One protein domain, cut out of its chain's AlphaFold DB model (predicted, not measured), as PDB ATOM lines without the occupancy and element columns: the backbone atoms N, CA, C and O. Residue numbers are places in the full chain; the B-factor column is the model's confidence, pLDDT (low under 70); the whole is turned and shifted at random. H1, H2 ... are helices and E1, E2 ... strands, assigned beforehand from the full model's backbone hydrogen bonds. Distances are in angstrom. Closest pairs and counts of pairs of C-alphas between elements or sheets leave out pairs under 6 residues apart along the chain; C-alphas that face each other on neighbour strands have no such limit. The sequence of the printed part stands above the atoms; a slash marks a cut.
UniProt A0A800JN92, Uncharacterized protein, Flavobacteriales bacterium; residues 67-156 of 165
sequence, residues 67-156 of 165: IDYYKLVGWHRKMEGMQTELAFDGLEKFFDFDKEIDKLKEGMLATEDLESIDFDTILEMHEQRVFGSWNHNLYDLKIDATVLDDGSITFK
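AT A GLANCE: This is residues 67 to 156 of the 165 residues of an uncharacterized protein of Flavobacteriales bacterium (UniProt A0A800JN92). A small strand hairpin, E1 and E2, folds back along the later part of the long helix H3, with H1 and H2 running lengthwise beside H3. The printed part has 90 residues, with three named helices, then two antiparallel strands, E1 - E2; it is mostly helix. It is only just compact, close to loose, with radius of gyration of the C-alphas 14.4 A and spans of 44 by 22 by 21 A.

IN THESE COORDINATES: E1 is residues 145 to 147 and E2 153 to 155, ending at C-alpha 155 (152.500, 119.795, 134.689). H3, 119 to 140, measures 31.7 A; H1, 69 to 86, 25.4 A, from C-alpha 69 (182.217, 108.020, 127.966); H2, 97 to 109, 18.2 A.

HOW THE PARTS SIT: In hairpin E1 and E2, N 146 and O 154 are within hydrogen-bond range, 2.8 A. The closest C-alphas of H3 and E1, Asn 135 and Thr 146, are 5.8 A apart. H1 and H3 are close but not clearly touching (Leu 72 and Leu 123, closest C-alphas, 7.7 A), at a shallow tilt of 12 degrees, the same way. Residues 72 to 80 of H1 touch 97 to 101 of H2, a helical hairpin; the closest C-alphas, His 76 and Phe 97, are 6.8 A apart. H2 and H3 are near each other. In H1, H2 and H3 every O i to N i+4 pair is within hydrogen-bond range.

THE WHOLE: The farthest C-alphas, Glu 112 and Lys 156, are 45.2 A apart. The printed part has no cut and no long link. Residues 88 to 93 and 114 have pLDDT under 70.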
ATOM      1  N   ILE A  67     186.485 108.208 133.497       90.94
ATOM      2  CA  ILE A  67     185.303 108.679 132.761       90.94
ATOM      3  C   ILE A  67     184.661 107.540 131.964       90.94
ATOM      4  O   ILE A  67     185.261 106.974 131.047       90.94
ATOM      5  N   ASP A  68     183.388 107.260 132.245       93.19
ATOM      6  CA  ASP A  68     182.564 106.372 131.424       93.19
ATOM      7  C   ASP A  68     181.930 107.156 130.260       93.19
ATOM      8  O   ASP A  68     180.811 107.668 130.342       93.19
ATOM      9  N   TYR A  69     182.664 107.269 129.149       91.50
ATOM     10  CA  TYR A  69     182.217 108.020 127.966       91.50
ATOM     11  C   TYR A  69     180.916 107.487 127.358       91.50
ATOM     12  O   TYR A  69     180.162 108.256 126.760       91.50
ATOM     13  N   TYR A  70     180.636 106.188 127.501       91.50
ATOM     14  CA  TYR A  70     179.384 105.614 127.020       91.50
ATOM     15  C   TYR A  70     178.200 106.186 127.803       91.50
ATOM     16  O   TYR A  70     177.255 106.714 127.208       91.50
ATOM     17  N   LYS A  71     178.285 106.162 129.139       93.38
ATOM     18  CA  LYS A  71     177.263 106.757 130.011       93.38
ATOM     19  C   LYS A  71     177.164 108.268 129.841       93.38
ATOM     20  O   LYS A  71     176.052 108.785 129.783       93.38
ATOM     21  N   LEU A  72     178.290 108.961 129.666       93.69
ATOM     22  CA  LEU A  72     178.320 110.409 129.441       93.69
ATOM     23  C   LEU A  72     177.536 110.823 128.185       93.69
ATOM     24  O   LEU A  72     176.740 111.757 128.233       93.69
ATOM     25  N   VAL A  73     177.700 110.099 127.069       91.75
ATOM     26  CA  VAL A  73     176.927 110.347 125.834       91.75
ATOM     27  C   VAL A  73     175.440 110.041 126.032       91.75
ATOM     28  O   VAL A  73     174.590 110.759 125.500       91.75
ATOM     29  N   GLY A  74     175.112 108.981 126.775       91.12
ATOM     30  CA  GLY A  74     173.728 108.654 127.127       91.12
ATOM     31  C   GLY A  74     173.062 109.768 127.936       91.12
ATOM     32  O   GLY A  74     171.973 110.219 127.582       91.12
ATOM     33  N   TRP A  75     173.757 110.258 128.963       94.06
ATOM     34  CA  TRP A  75     173.317 111.372 129.797       94.06
ATOM     35  C   TRP A  75     173.142 112.662 128.995       94.06
ATOM     36  O   TRP A  75     172.084 113.277 129.085       94.06
ATOM     37  N   HIS A  76     174.097 113.016 128.124       92.94
ATOM     38  CA  HIS A  76     173.991 114.198 127.258       92.94
ATOM     39  C   HIS A  76     172.682 114.214 126.473       92.94
ATOM     40  O   HIS A  76     171.910 115.165 126.531       92.94
ATOM     41  N   ARG A  77     172.405 113.108 125.773       90.50
ATOM     42  CA  ARG A  77     171.210 112.972 124.937       90.50
ATOM     43  C   ARG A  77     169.931 113.023 125.760       90.50
ATOM     44  O   ARG A  77     168.950 113.594 125.292       90.50
ATOM     45  N   LYS A  78     169.934 112.421 126.957       91.25
ATOM     46  CA  LYS A  78     168.810 112.500 127.899       91.25
ATOM     47  C   LYS A  78     168.544 113.960 128.263       91.25
ATOM     48  O   LYS A  78     167.424 114.425 128.081       91.25
ATOM     49  N   MET A  79     169.571 114.686 128.699       91.25
ATOM     50  CA  MET A  79     169.442 116.079 129.122       91.25
ATOM     51  C   MET A  79     169.025 117.015 127.985       91.25
ATOM     52  O   MET A  79     168.119 117.825 128.162       91.25
ATOM     53  N   GLU A  80     169.623 116.887 126.800       89.81
ATOM     54  CA  GLU A  80     169.223 117.667 125.624       89.81
ATOM     55  C   GLU A  80     167.777 117.388 125.210       89.81
ATOM     56  O   GLU A  80     167.037 118.317 124.873       89.81
ATOM     57  N   GLY A  81     167.370 116.116 125.240       88.56
ATOM     58  CA  GLY A  81     165.997 115.705 124.959       88.56
ATOM     59  C   GLY A  81     165.018 116.354 125.932       88.56
ATOM     60  O   GLY A  81     164.099 117.044 125.502       88.56
ATOM     61  N   MET A  82     165.278 116.228 127.234       87.94
ATOM     62  CA  MET A  82     164.460 116.849 128.279       87.94
ATOM     63  C   MET A  82     164.421 118.373 128.161       87.94
ATOM     64  O   MET A  82     163.353 118.967 128.266       87.94
ATOM     65  N   GLN A  83     165.553 119.029 127.887       88.06
ATOM     66  CA  GLN A  83     165.572 120.477 127.682       88.06
ATOM     67  C   GLN A  83     164.737 120.892 126.478       88.06
ATOM     68  O   GLN A  83     164.095 121.932 126.516       88.06
ATOM     69  N   THR A  84     164.754 120.095 125.411       85.38
ATOM     70  CA  THR A  84     163.933 120.346 124.223       85.38
ATOM     71  C   THR A  84     162.448 120.200 124.550       85.38
ATOM     72  O   THR A  84     161.651 120.999 124.079       85.38
ATOM     73  N   GLU A  85     162.074 119.231 125.388       82.50
ATOM     74  CA  GLU A  85     160.696 119.078 125.878       82.50
ATOM     75  C   GLU A  85     160.264 120.225 126.807       82.50
ATOM     76  O   GLU A  85     159.103 120.631 126.784       82.50
ATOM     77  N   LEU A  86     161.190 120.762 127.607       80.00
ATOM     78  CA  LEU A  86     160.963 121.919 128.483       80.00
ATOM     79  C   LEU A  86     161.011 123.262 127.747       80.00
ATOM     80  O   LEU A  86     160.501 124.255 128.263       80.00
ATOM     81  N   ALA A  87     161.648 123.327 126.580       73.50
ATOM     82  CA  ALA A  87     161.713 124.534 125.777       73.50
ATOM     83  C   ALA A  87     160.336 124.794 125.155       73.50
ATOM     84  O   ALA A  87     159.964 124.221 124.134       73.50
ATOM     85  N   PHE A  88     159.566 125.674 125.786       66.94
ATOM     86  CA  PHE A  88     158.371 126.254 125.178       66.94
ATOM     87  C   PHE A  88     158.788 127.220 124.062       66.94
ATOM     88  O   PHE A  88     159.862 127.820 124.150       66.94
ATOM     89  N   ASP A  89     157.950 127.378 123.030       54.19
ATOM     90  CA  ASP A  89     158.205 128.269 121.887       54.19
ATOM     91  C   ASP A  89     158.726 129.644 122.354       54.19
ATOM     92  O   ASP A  89     157.981 130.464 122.890       54.19
ATOM     93  N   GLY A  90     160.029 129.882 122.162       55.38
ATOM     94  CA  GLY A  90     160.693 131.154 122.458       55.38
ATOM     95  C   GLY A  90     161.496 131.243 123.762       55.38
ATOM     96  O   GLY A  90     162.069 132.302 124.010       55.38
ATOM     97  N   LEU A  91     161.592 130.189 124.581       62.88
ATOM     98  CA  LEU A  91     162.488 130.194 125.747       62.88
ATOM     99  C   LEU A  91     163.932 129.867 125.362       62.88
ATOM    100  O   LEU A  91     164.198 128.937 124.597       62.88
ATOM    101  N   GLU A  92     164.876 130.621 125.928       67.44
ATOM    102  CA  GLU A  92     166.296 130.305 125.804       67.44
ATOM    103  C   GLU A  92     166.611 128.948 126.440       67.44
ATOM    104  O   GLU A  92     166.040 128.553 127.460       67.44
ATOM    105  N   LYS A  93     167.562 128.231 125.832       69.44
ATOM    106  CA  LYS A  93     168.121 127.013 126.418       69.44
ATOM    107  C   LYS A  93     168.716 127.353 127.784       69.44
ATOM    108  O   LYS A  93     169.650 128.142 127.865       69.44
ATOM    109  N   PHE A  94     168.212 126.710 128.834       77.19
ATOM    110  CA  PHE A  94     168.709 126.908 130.197       77.19
ATOM    111  C   PHE A  94     170.176 126.484 130.362       77.19
ATOM    112  O   PHE A  94     170.898 127.076 131.159       77.19
ATOM    113  N   PHE A  95     170.613 125.472 129.606       82.94
ATOM    114  CA  PHE A  95     171.969 124.938 129.636       82.94
ATOM    115  C   PHE A  95     172.559 124.745 128.237       82.94
ATOM    116  O   PHE A  95     171.891 124.312 127.292       82.94
ATOM    117  N   ASP A  96     173.860 125.015 128.158       89.44
ATOM    118  CA  ASP A  96     174.764 124.615 127.084       89.44
ATOM    119  C   ASP A  96     175.460 123.316 127.525       89.44
ATOM    120  O   ASP A  96     176.438 123.342 128.276       89.44
ATOM    121  N   PHE A  97     174.881 122.171 127.149       90.56
ATOM    122  CA  PHE A  97     175.321 120.865 127.652       90.56
ATOM    123  C   PHE A  97     176.696 120.441 127.140       90.56
ATOM    124  O   PHE A  97     177.399 119.737 127.864       90.56
ATOM    125  N   ASP A  98     177.121 120.931 125.975       90.81
ATOM    126  CA  ASP A  98     178.486 120.725 125.494       90.81
ATOM    127  C   ASP A  98     179.491 121.335 126.487       90.81
ATOM    128  O   ASP A  98     180.439 120.673 126.914       90.81
ATOM    129  N   LYS A  99     179.229 122.564 126.961       91.38
ATOM    130  CA  LYS A  99     180.068 123.212 127.983       91.38
ATOM    131  C   LYS A  99     179.999 122.537 129.345       91.38
ATOM    132  O   LYS A  99     181.016 122.474 130.034       91.38
ATOM    133  N   GLU A 100     178.829 122.069 129.776       90.06
ATOM    134  CA  GLU A 100     178.724 121.355 131.057       90.06
ATOM    135  C   GLU A 100     179.483 120.024 131.021       90.06
ATOM    136  O   GLU A 100     180.163 119.680 131.990       90.06
ATOM    137  N   ILE A 101     179.464 119.322 129.886       91.62
ATOM    138  CA  ILE A 101     180.275 118.124 129.678       91.62
ATOM    139  C   ILE A 101     181.764 118.429 129.779       91.62
ATOM    140  O   ILE A 101     182.494 117.664 130.411       91.62
ATOM    141  N   ASP A 102     182.233 119.508 129.158       91.25
ATOM    142  CA  ASP A 102     183.656 119.842 129.193       91.25
ATOM    143  C   ASP A 102     184.117 120.182 130.614       91.25
ATOM    144  O   ASP A 102     185.129 119.643 131.061       91.25
ATOM    145  N   LYS A 103     183.312 120.922 131.387       89.19
ATOM    146  CA  LYS A 103     183.577 121.152 132.820       89.19
ATOM    147  C   LYS A 103     183.628 119.851 133.622       89.19
ATOM    148  O   LYS A 103     184.487 119.698 134.490       89.19
ATOM    149  N   LEU A 104     182.714 118.915 133.352       89.00
ATOM    150  CA  LEU A 104     182.682 117.618 134.032       89.00
ATOM    151  C   LEU A 104     183.949 116.810 133.721       89.00
ATOM    152  O   LEU A 104     184.574 116.280 134.637       89.00
ATOM    153  N   LYS A 105     184.375 116.765 132.452       90.12
ATOM    154  CA  LYS A 105     185.628 116.106 132.046       90.12
ATOM    155  C   LYS A 105     186.845 116.753 132.704       90.12
ATOM    156  O   LYS A 105     187.697 116.032 133.211       90.12
ATOM    157  N   GLU A 106     186.938 118.081 132.697       88.62
ATOM    158  CA  GLU A 106     188.052 118.818 133.309       88.62
ATOM    159  C   GLU A 106     188.160 118.526 134.809       88.62
ATOM    160  O   GLU A 106     189.249 118.221 135.291       88.62
ATOM    161  N   GLY A 107     187.035 118.534 135.532       84.94
ATOM    162  CA  GLY A 107     187.004 118.190 136.956       84.94
ATOM    163  C   GLY A 107     187.456 116.753 137.233       84.94
ATOM    164  O   GLY A 107     188.251 116.517 138.142       84.94
ATOM    165  N   MET A 108     187.009 115.797 136.413       85.31
ATOM    166  CA  MET A 108     187.423 114.392 136.521       85.31
ATOM    167  C   MET A 108     188.923 114.216 136.269       85.31
ATOM    168  O   MET A 108     189.612 113.578 137.059       85.31
ATOM    169  N   LEU A 109     189.444 114.812 135.194       84.75
ATOM    170  CA  LEU A 109     190.852 114.684 134.807       84.75
ATOM    171  C   LEU A 109     191.809 115.406 135.762       84.75
ATOM    172  O   LEU A 109     192.983 115.049 135.822       84.75
ATOM    173  N   ALA A 110     191.327 116.409 136.495       84.94
ATOM    174  CA  ALA A 110     192.099 117.101 137.522       84.94
ATOM    175  C   ALA A 110     192.185 116.325 138.850       84.94
ATOM    176  O   ALA A 110     192.941 116.733 139.730       84.94
ATOM    177  N   THR A 111     191.426 115.236 139.024       80.69
ATOM    178  CA  THR A 111     191.433 114.479 140.281       80.69
ATOM    179  C   THR A 111     192.539 113.422 140.282       80.69
ATOM    180  O   THR A 111     192.603 112.581 139.390       80.69
ATOM    181  N   GLU A 112     193.413 113.457 141.293       70.44
ATOM    182  CA  GLU A 112     194.589 112.574 141.384       70.44
ATOM    183  C   GLU A 112     194.246 111.124 141.771       70.44
ATOM    184  O   GLU A 112     194.989 110.207 141.426       70.44
ATOM    185  N   ASP A 113     193.116 110.905 142.450       76.94
ATOM    186  CA  ASP A 113     192.663 109.585 142.897       76.94
ATOM    187  C   ASP A 113     191.404 109.139 142.143       76.94
ATOM    188  O   ASP A 113     190.271 109.328 142.581       76.94
ATOM    189  N   LEU A 114     191.616 108.551 140.966       69.38
ATOM    190  CA  LEU A 114     190.539 108.055 140.108       69.38
ATOM    191  C   LEU A 114     189.859 106.790 140.659       69.38
ATOM    192  O   LEU A 114     188.767 106.457 140.202       69.38
ATOM    193  N   GLU A 115     190.479 106.071 141.602       70.88
ATOM    194  CA  GLU A 115     189.918 104.830 142.159       70.88
ATOM    195  C   GLU A 115     188.850 105.092 143.227       70.88
ATOM    196  O   GLU A 115     187.951 104.267 143.404       70.88
ATOM    197  N   SER A 116     188.904 106.239 143.911       71.62
ATOM    198  CA  SER A 116     187.881 106.640 144.888       71.62
ATOM    199  C   SER A 116     186.673 107.344 144.270       71.62
ATOM    200  O   SER A 116     185.668 107.559 144.954       71.62
ATOM    201  N   ILE A 117     186.735 107.672 142.977       73.19
ATOM    202  CA  ILE A 117     185.662 108.355 142.265       73.19
ATOM    203  C   ILE A 117     184.737 107.353 141.579       73.19
ATOM    204  O   ILE A 117     185.086 106.727 140.576       73.19
ATOM    205  N   ASP A 118     183.496 107.285 142.054       87.69
ATOM    206  CA  ASP A 118     182.422 106.656 141.301       87.69
ATOM    207  C   ASP A 118     181.815 107.647 140.296       87.69
ATOM    208  O   ASP A 118     181.074 108.567 140.653       87.69
ATOM    209  N   PHE A 119     182.126 107.444 139.015       90.06
ATOM    210  CA  PHE A 119     181.593 108.256 137.922       90.06
ATOM    211  C   PHE A 119     180.060 108.252 137.871       90.06
ATOM    212  O   PHE A 119     179.467 109.263 137.495       90.06
ATOM    213  N   ASP A 120     179.416 107.146 138.256       91.31
ATOM    214  CA  ASP A 120     177.955 107.051 138.246       91.31
ATOM    215  C   ASP A 120     177.349 108.011 139.271       91.31
ATOM    216  O   ASP A 120     176.461 108.795 138.927       91.31
ATOM    217  N   THR A 121     177.912 108.036 140.481       90.69
ATOM    218  CA  THR A 121     177.550 108.998 141.529       90.69
ATOM    219  C   THR A 121     177.749 110.445 141.064       90.69
ATOM    220  O   THR A 121     176.879 111.289 141.276       90.69
ATOM    221  N   ILE A 122     178.858 110.760 140.386       89.81
ATOM    222  CA  ILE A 122     179.107 112.121 139.872       89.81
ATOM    223  C   ILE A 122     178.066 112.526 138.830       89.81
ATOM    224  O   ILE A 122     177.564 113.653 138.859       89.81
ATOM    225  N   LEU A 123     177.743 111.620 137.910       92.44
ATOM    226  CA  LEU A 123     176.781 111.885 136.849       92.44
ATOM    227  C   LEU A 123     175.374 112.100 137.420       92.44
ATOM    228  O   LEU A 123     174.680 113.020 136.990       92.44
ATOM    229  N   GLU A 124     174.985 111.315 138.428       92.12
ATOM    230  CA  GLU A 124     173.718 111.472 139.153       92.12
ATOM    231  C   GLU A 124     173.662 112.800 139.921       92.12
ATOM    232  O   GLU A 124     172.699 113.553 139.788       92.12
ATOM    233  N   MET A 125     174.718 113.159 140.657       90.50
ATOM    234  CA  MET A 125     174.790 114.453 141.347       90.50
ATOM    235  C   MET A 125     174.666 115.631 140.373       90.50
ATOM    236  O   MET A 125     173.994 116.624 140.666       90.50
ATOM    237  N   HIS A 126     175.312 115.534 139.211       91.62
ATOM    238  CA  HIS A 126     175.240 116.572 138.190       91.62
ATOM    239  C   HIS A 126     173.842 116.648 137.556       91.62
ATOM    240  O   HIS A 126     173.315 117.746 137.380       91.62
ATOM    241  N   GLU A 127     173.207 115.502 137.299       92.94
ATOM    242  CA  GLU A 127     171.816 115.413 136.843       92.94
ATOM    243  C   GLU A 127     170.853 116.117 137.813       92.94
ATOM    244  O   GLU A 127     170.102 117.003 137.400       92.94
ATOM    245  N   GLN A 128     170.945 115.825 139.111       93.12
ATOM    246  CA  GLN A 128     170.090 116.465 140.116       93.12
ATOM    247  C   GLN A 128     170.323 117.983 140.199       93.12
ATOM    248  O   GLN A 128     169.378 118.759 140.375       93.12
ATOM    249  N   ARG A 129     171.565 118.452 139.996       92.19
ATOM    250  CA  ARG A 129     171.867 119.894 139.920       92.19
ATOM    251  C   ARG A 129     171.168 120.560 138.733       92.19
ATOM    252  O   ARG A 129     170.660 121.679 138.870       92.19
ATOM    253  N   VAL A 130     171.152 119.896 137.577       91.88
ATOM    254  CA  VAL A 130     170.455 120.376 136.375       91.88
ATOM    255  C   VAL A 130     168.951 120.446 136.636       91.88
ATOM    256  O   VAL A 130     168.354 121.495 136.399       91.88
ATOM    257  N   PHE A 131     168.350 119.401 137.213       92.69
ATOM    258  CA  PHE A 131     166.916 119.378 137.533       92.69
ATOM    259  C   PHE A 131     166.516 120.483 138.510       92.69
ATOM    260  O   PHE A 131     165.548 121.205 138.264       92.69
ATOM    261  N   GLY A 132     167.288 120.682 139.580       91.31
ATOM    262  CA  GLY A 132     167.060 121.777 140.524       91.31
ATOM    263  C   GLY A 132     167.117 123.152 139.852       91.31
ATOM    264  O   GLY A 132     166.262 124.001 140.101       91.31
ATOM    265  N   SER A 133     168.074 123.350 138.943       90.44
ATOM    266  CA  SER A 133     168.216 124.604 138.192       90.44
ATOM    267  C   SER A 133     167.060 124.828 137.215       90.44
ATOM    268  O   SER A 133     166.527 125.932 137.136       90.44
ATOM    269  N   TRP A 134     166.619 123.787 136.503       90.25
ATOM    270  CA  TRP A 134     165.422 123.865 135.666       90.25
ATOM    271  C   TRP A 134     164.181 124.199 136.481       90.25
ATOM    272  O   TRP A 134     163.452 125.108 136.104       90.25
ATOM    273  N   ASN A 135     163.959 123.538 137.615       90.38
ATOM    274  CA  ASN A 135     162.815 123.827 138.479       90.38
ATOM    275  C   ASN A 135     162.827 125.267 139.006       90.38
ATOM    276  O   ASN A 135     161.771 125.894 139.075       90.38
ATOM    277  N   HIS A 136     164.004 125.808 139.329       89.44
ATOM    278  CA  HIS A 136     164.151 127.215 139.697       89.44
ATOM    279  C   HIS A 136     163.764 128.146 138.539       89.44
ATOM    280  O   HIS A 136     162.917 129.019 138.711       89.44
ATOM    281  N   ASN A 137     164.284 127.895 137.335       87.56
ATOM    282  CA  ASN A 137     163.958 128.695 136.153       87.56
ATOM    283  C   ASN A 137     162.468 128.609 135.777       87.56
ATOM    284  O   ASN A 137     161.853 129.618 135.448       87.56
ATOM    285  N   LEU A 138     161.868 127.416 135.838       87.06
ATOM    286  CA  LEU A 138     160.440 127.209 135.577       87.06
ATOM    287  C   LEU A 138     159.580 127.986 136.581       87.06
ATOM    288  O   LEU A 138     158.597 128.613 136.186       87.06
ATOM    289  N   TYR A 139     159.972 127.988 137.857       87.81
ATOM    290  CA  TYR A 139     159.313 128.773 138.897       87.81
ATOM    291  C   TYR A 139     159.396 130.280 138.616       87.81
ATOM    292  O   TYR A 139     158.366 130.959 138.640       87.81
ATOM    293  N   ASP A 140     160.582 130.793 138.285       87.50
ATOM    294  CA  ASP A 140     160.803 132.216 137.991       87.50
ATOM    295  C   ASP A 140     160.018 132.682 136.758       87.50
ATOM    296  O   ASP A 140     159.434 133.770 136.742       87.50
ATOM    297  N   LEU A 141     159.926 131.817 135.746       86.25
ATOM    298  CA  LEU A 141     159.128 132.033 134.539       86.25
ATOM    299  C   LEU A 141     157.625 131.798 134.754       86.25
ATOM    300  O   LEU A 141     156.840 132.001 133.827       86.25
ATOM    301  N   LYS A 142     157.204 131.401 135.964       87.62
ATOM    302  CA  LYS A 142     155.813 131.074 136.328       87.62
ATOM    303  C   LYS A 142     155.197 129.999 135.431       87.62
ATOM    304  O   LYS A 142     154.006 130.037 135.120       87.62
ATOM    305  N   ILE A 143     156.015 129.044 135.007       84.75
ATOM    306  CA  ILE A 143     155.584 127.896 134.222       84.75
ATOM    307  C   ILE A 143     155.137 126.803 135.192       84.75
ATOM    308  O   ILE A 143     155.891 126.376 136.064       84.75
ATOM    309  N   ASP A 144     153.911 126.314 135.008       87.00
ATOM    310  CA  ASP A 144     153.310 125.241 135.807       87.00
ATOM    311  C   ASP A 144     153.871 123.856 135.429       87.00
ATOM    312  O   ASP A 144     153.130 122.931 135.088       87.00
ATOM    313  N   ALA A 145     155.191 123.699 135.491       87.50
ATOM    314  CA  ALA A 145     155.902 122.451 135.255       87.50
ATOM    315  C   ALA A 145     156.910 122.171 136.379       87.50
ATOM    316  O   ALA A 145     157.406 123.078 137.046       87.50
ATOM    317  N   THR A 146     157.197 120.897 136.623       89.94
ATOM    318  CA  THR A 146     158.202 120.452 137.592       89.94
ATOM    319  C   THR A 146     158.860 119.178 137.084       89.94
ATOM    320  O   THR A 146     158.168 118.216 136.740       89.94
ATOM    321  N   VAL A 147     160.187 119.183 137.054       91.00
ATOM    322  CA  VAL A 147     161.039 118.026 136.776       91.00
ATOM    323  C   VAL A 147     161.253 117.273 138.087       91.00
ATOM    324  O   VAL A 147     161.685 117.871 139.073       91.00
ATOM    325  N   LEU A 148     160.900 115.992 138.118       91.12
ATOM    326  CA  LEU A 148     161.084 115.114 139.274       91.12
ATOM    327  C   LEU A 148     162.481 114.475 139.268       91.12
ATOM    328  O   LEU A 148     163.160 114.466 138.243       91.12
ATOM    329  N   ASP A 149     162.879 113.893 140.400       88.94
ATOM    330  CA  ASP A 149     164.203 113.276 140.593       88.94
ATOM    331  C   ASP A 149     164.481 112.117 139.620       88.94
ATOM    332  O   ASP A 149     165.635 111.840 139.303       88.94
ATOM    333  N   ASP A 150     163.433 111.455 139.114       87.94
ATOM    334  CA  ASP A 150     163.525 110.391 138.105       87.94
ATOM    335  C   ASP A 150     163.635 110.921 136.659       87.94
ATOM    336  O   ASP A 150     163.733 110.145 135.704       87.94
ATOM    337  N   GLY A 151     163.627 112.243 136.490       84.69
ATOM    338  CA  GLY A 151     163.643 112.934 135.206       84.69
ATOM    339  C   GLY A 151     162.280 113.010 134.515       84.69
ATOM    340  O   GLY A 151     162.206 113.461 133.374       84.69
ATOM    341  N   SER A 152     161.187 112.588 135.150       87.69
ATOM    342  CA  SER A 152     159.850 112.803 134.594       87.69
ATOM    343  C   SER A 152     159.395 114.254 134.774       87.69
ATOM    344  O   SER A 152     159.705 114.917 135.765       87.69
ATOM    345  N   ILE A 153     158.649 114.771 133.795       87.44
ATOM    346  CA  ILE A 153     158.114 116.137 133.821       87.44
ATOM    347  C   ILE A 153     156.630 116.073 134.168       87.44
ATOM    348  O   ILE A 153     155.834 115.417 133.490       87.44
ATOM    349  N   THR A 154     156.236 116.788 135.216       87.88
ATOM    350  CA  THR A 154     154.837 116.931 135.623       87.88
ATOM    351  C   THR A 154     154.360 118.353 135.388       87.88
ATOM    352  O   THR A 154     155.065 119.313 135.680       87.88
ATOM    353  N   PHE A 155     153.138 118.495 134.877       83.12
ATOM    354  CA  PHE A 155     152.500 119.795 134.689       83.12
ATOM    355  C   PHE A 155     151.429 119.990 135.758       83.12
ATOM    356  O   PHE A 155     150.528 119.149 135.898       83.12
ATOM    357  N   LYS A 156     151.497 121.089 136.518       74.00
ATOM    358  CA  LYS A 156     150.451 121.421 137.489       74.00
ATOM    359  C   LYS A 156     149.175 121.732 136.715       74.00
ATOM    360  O   LYS A 156     149.095 122.594 135.849       74.00
TER     361      LYS A 156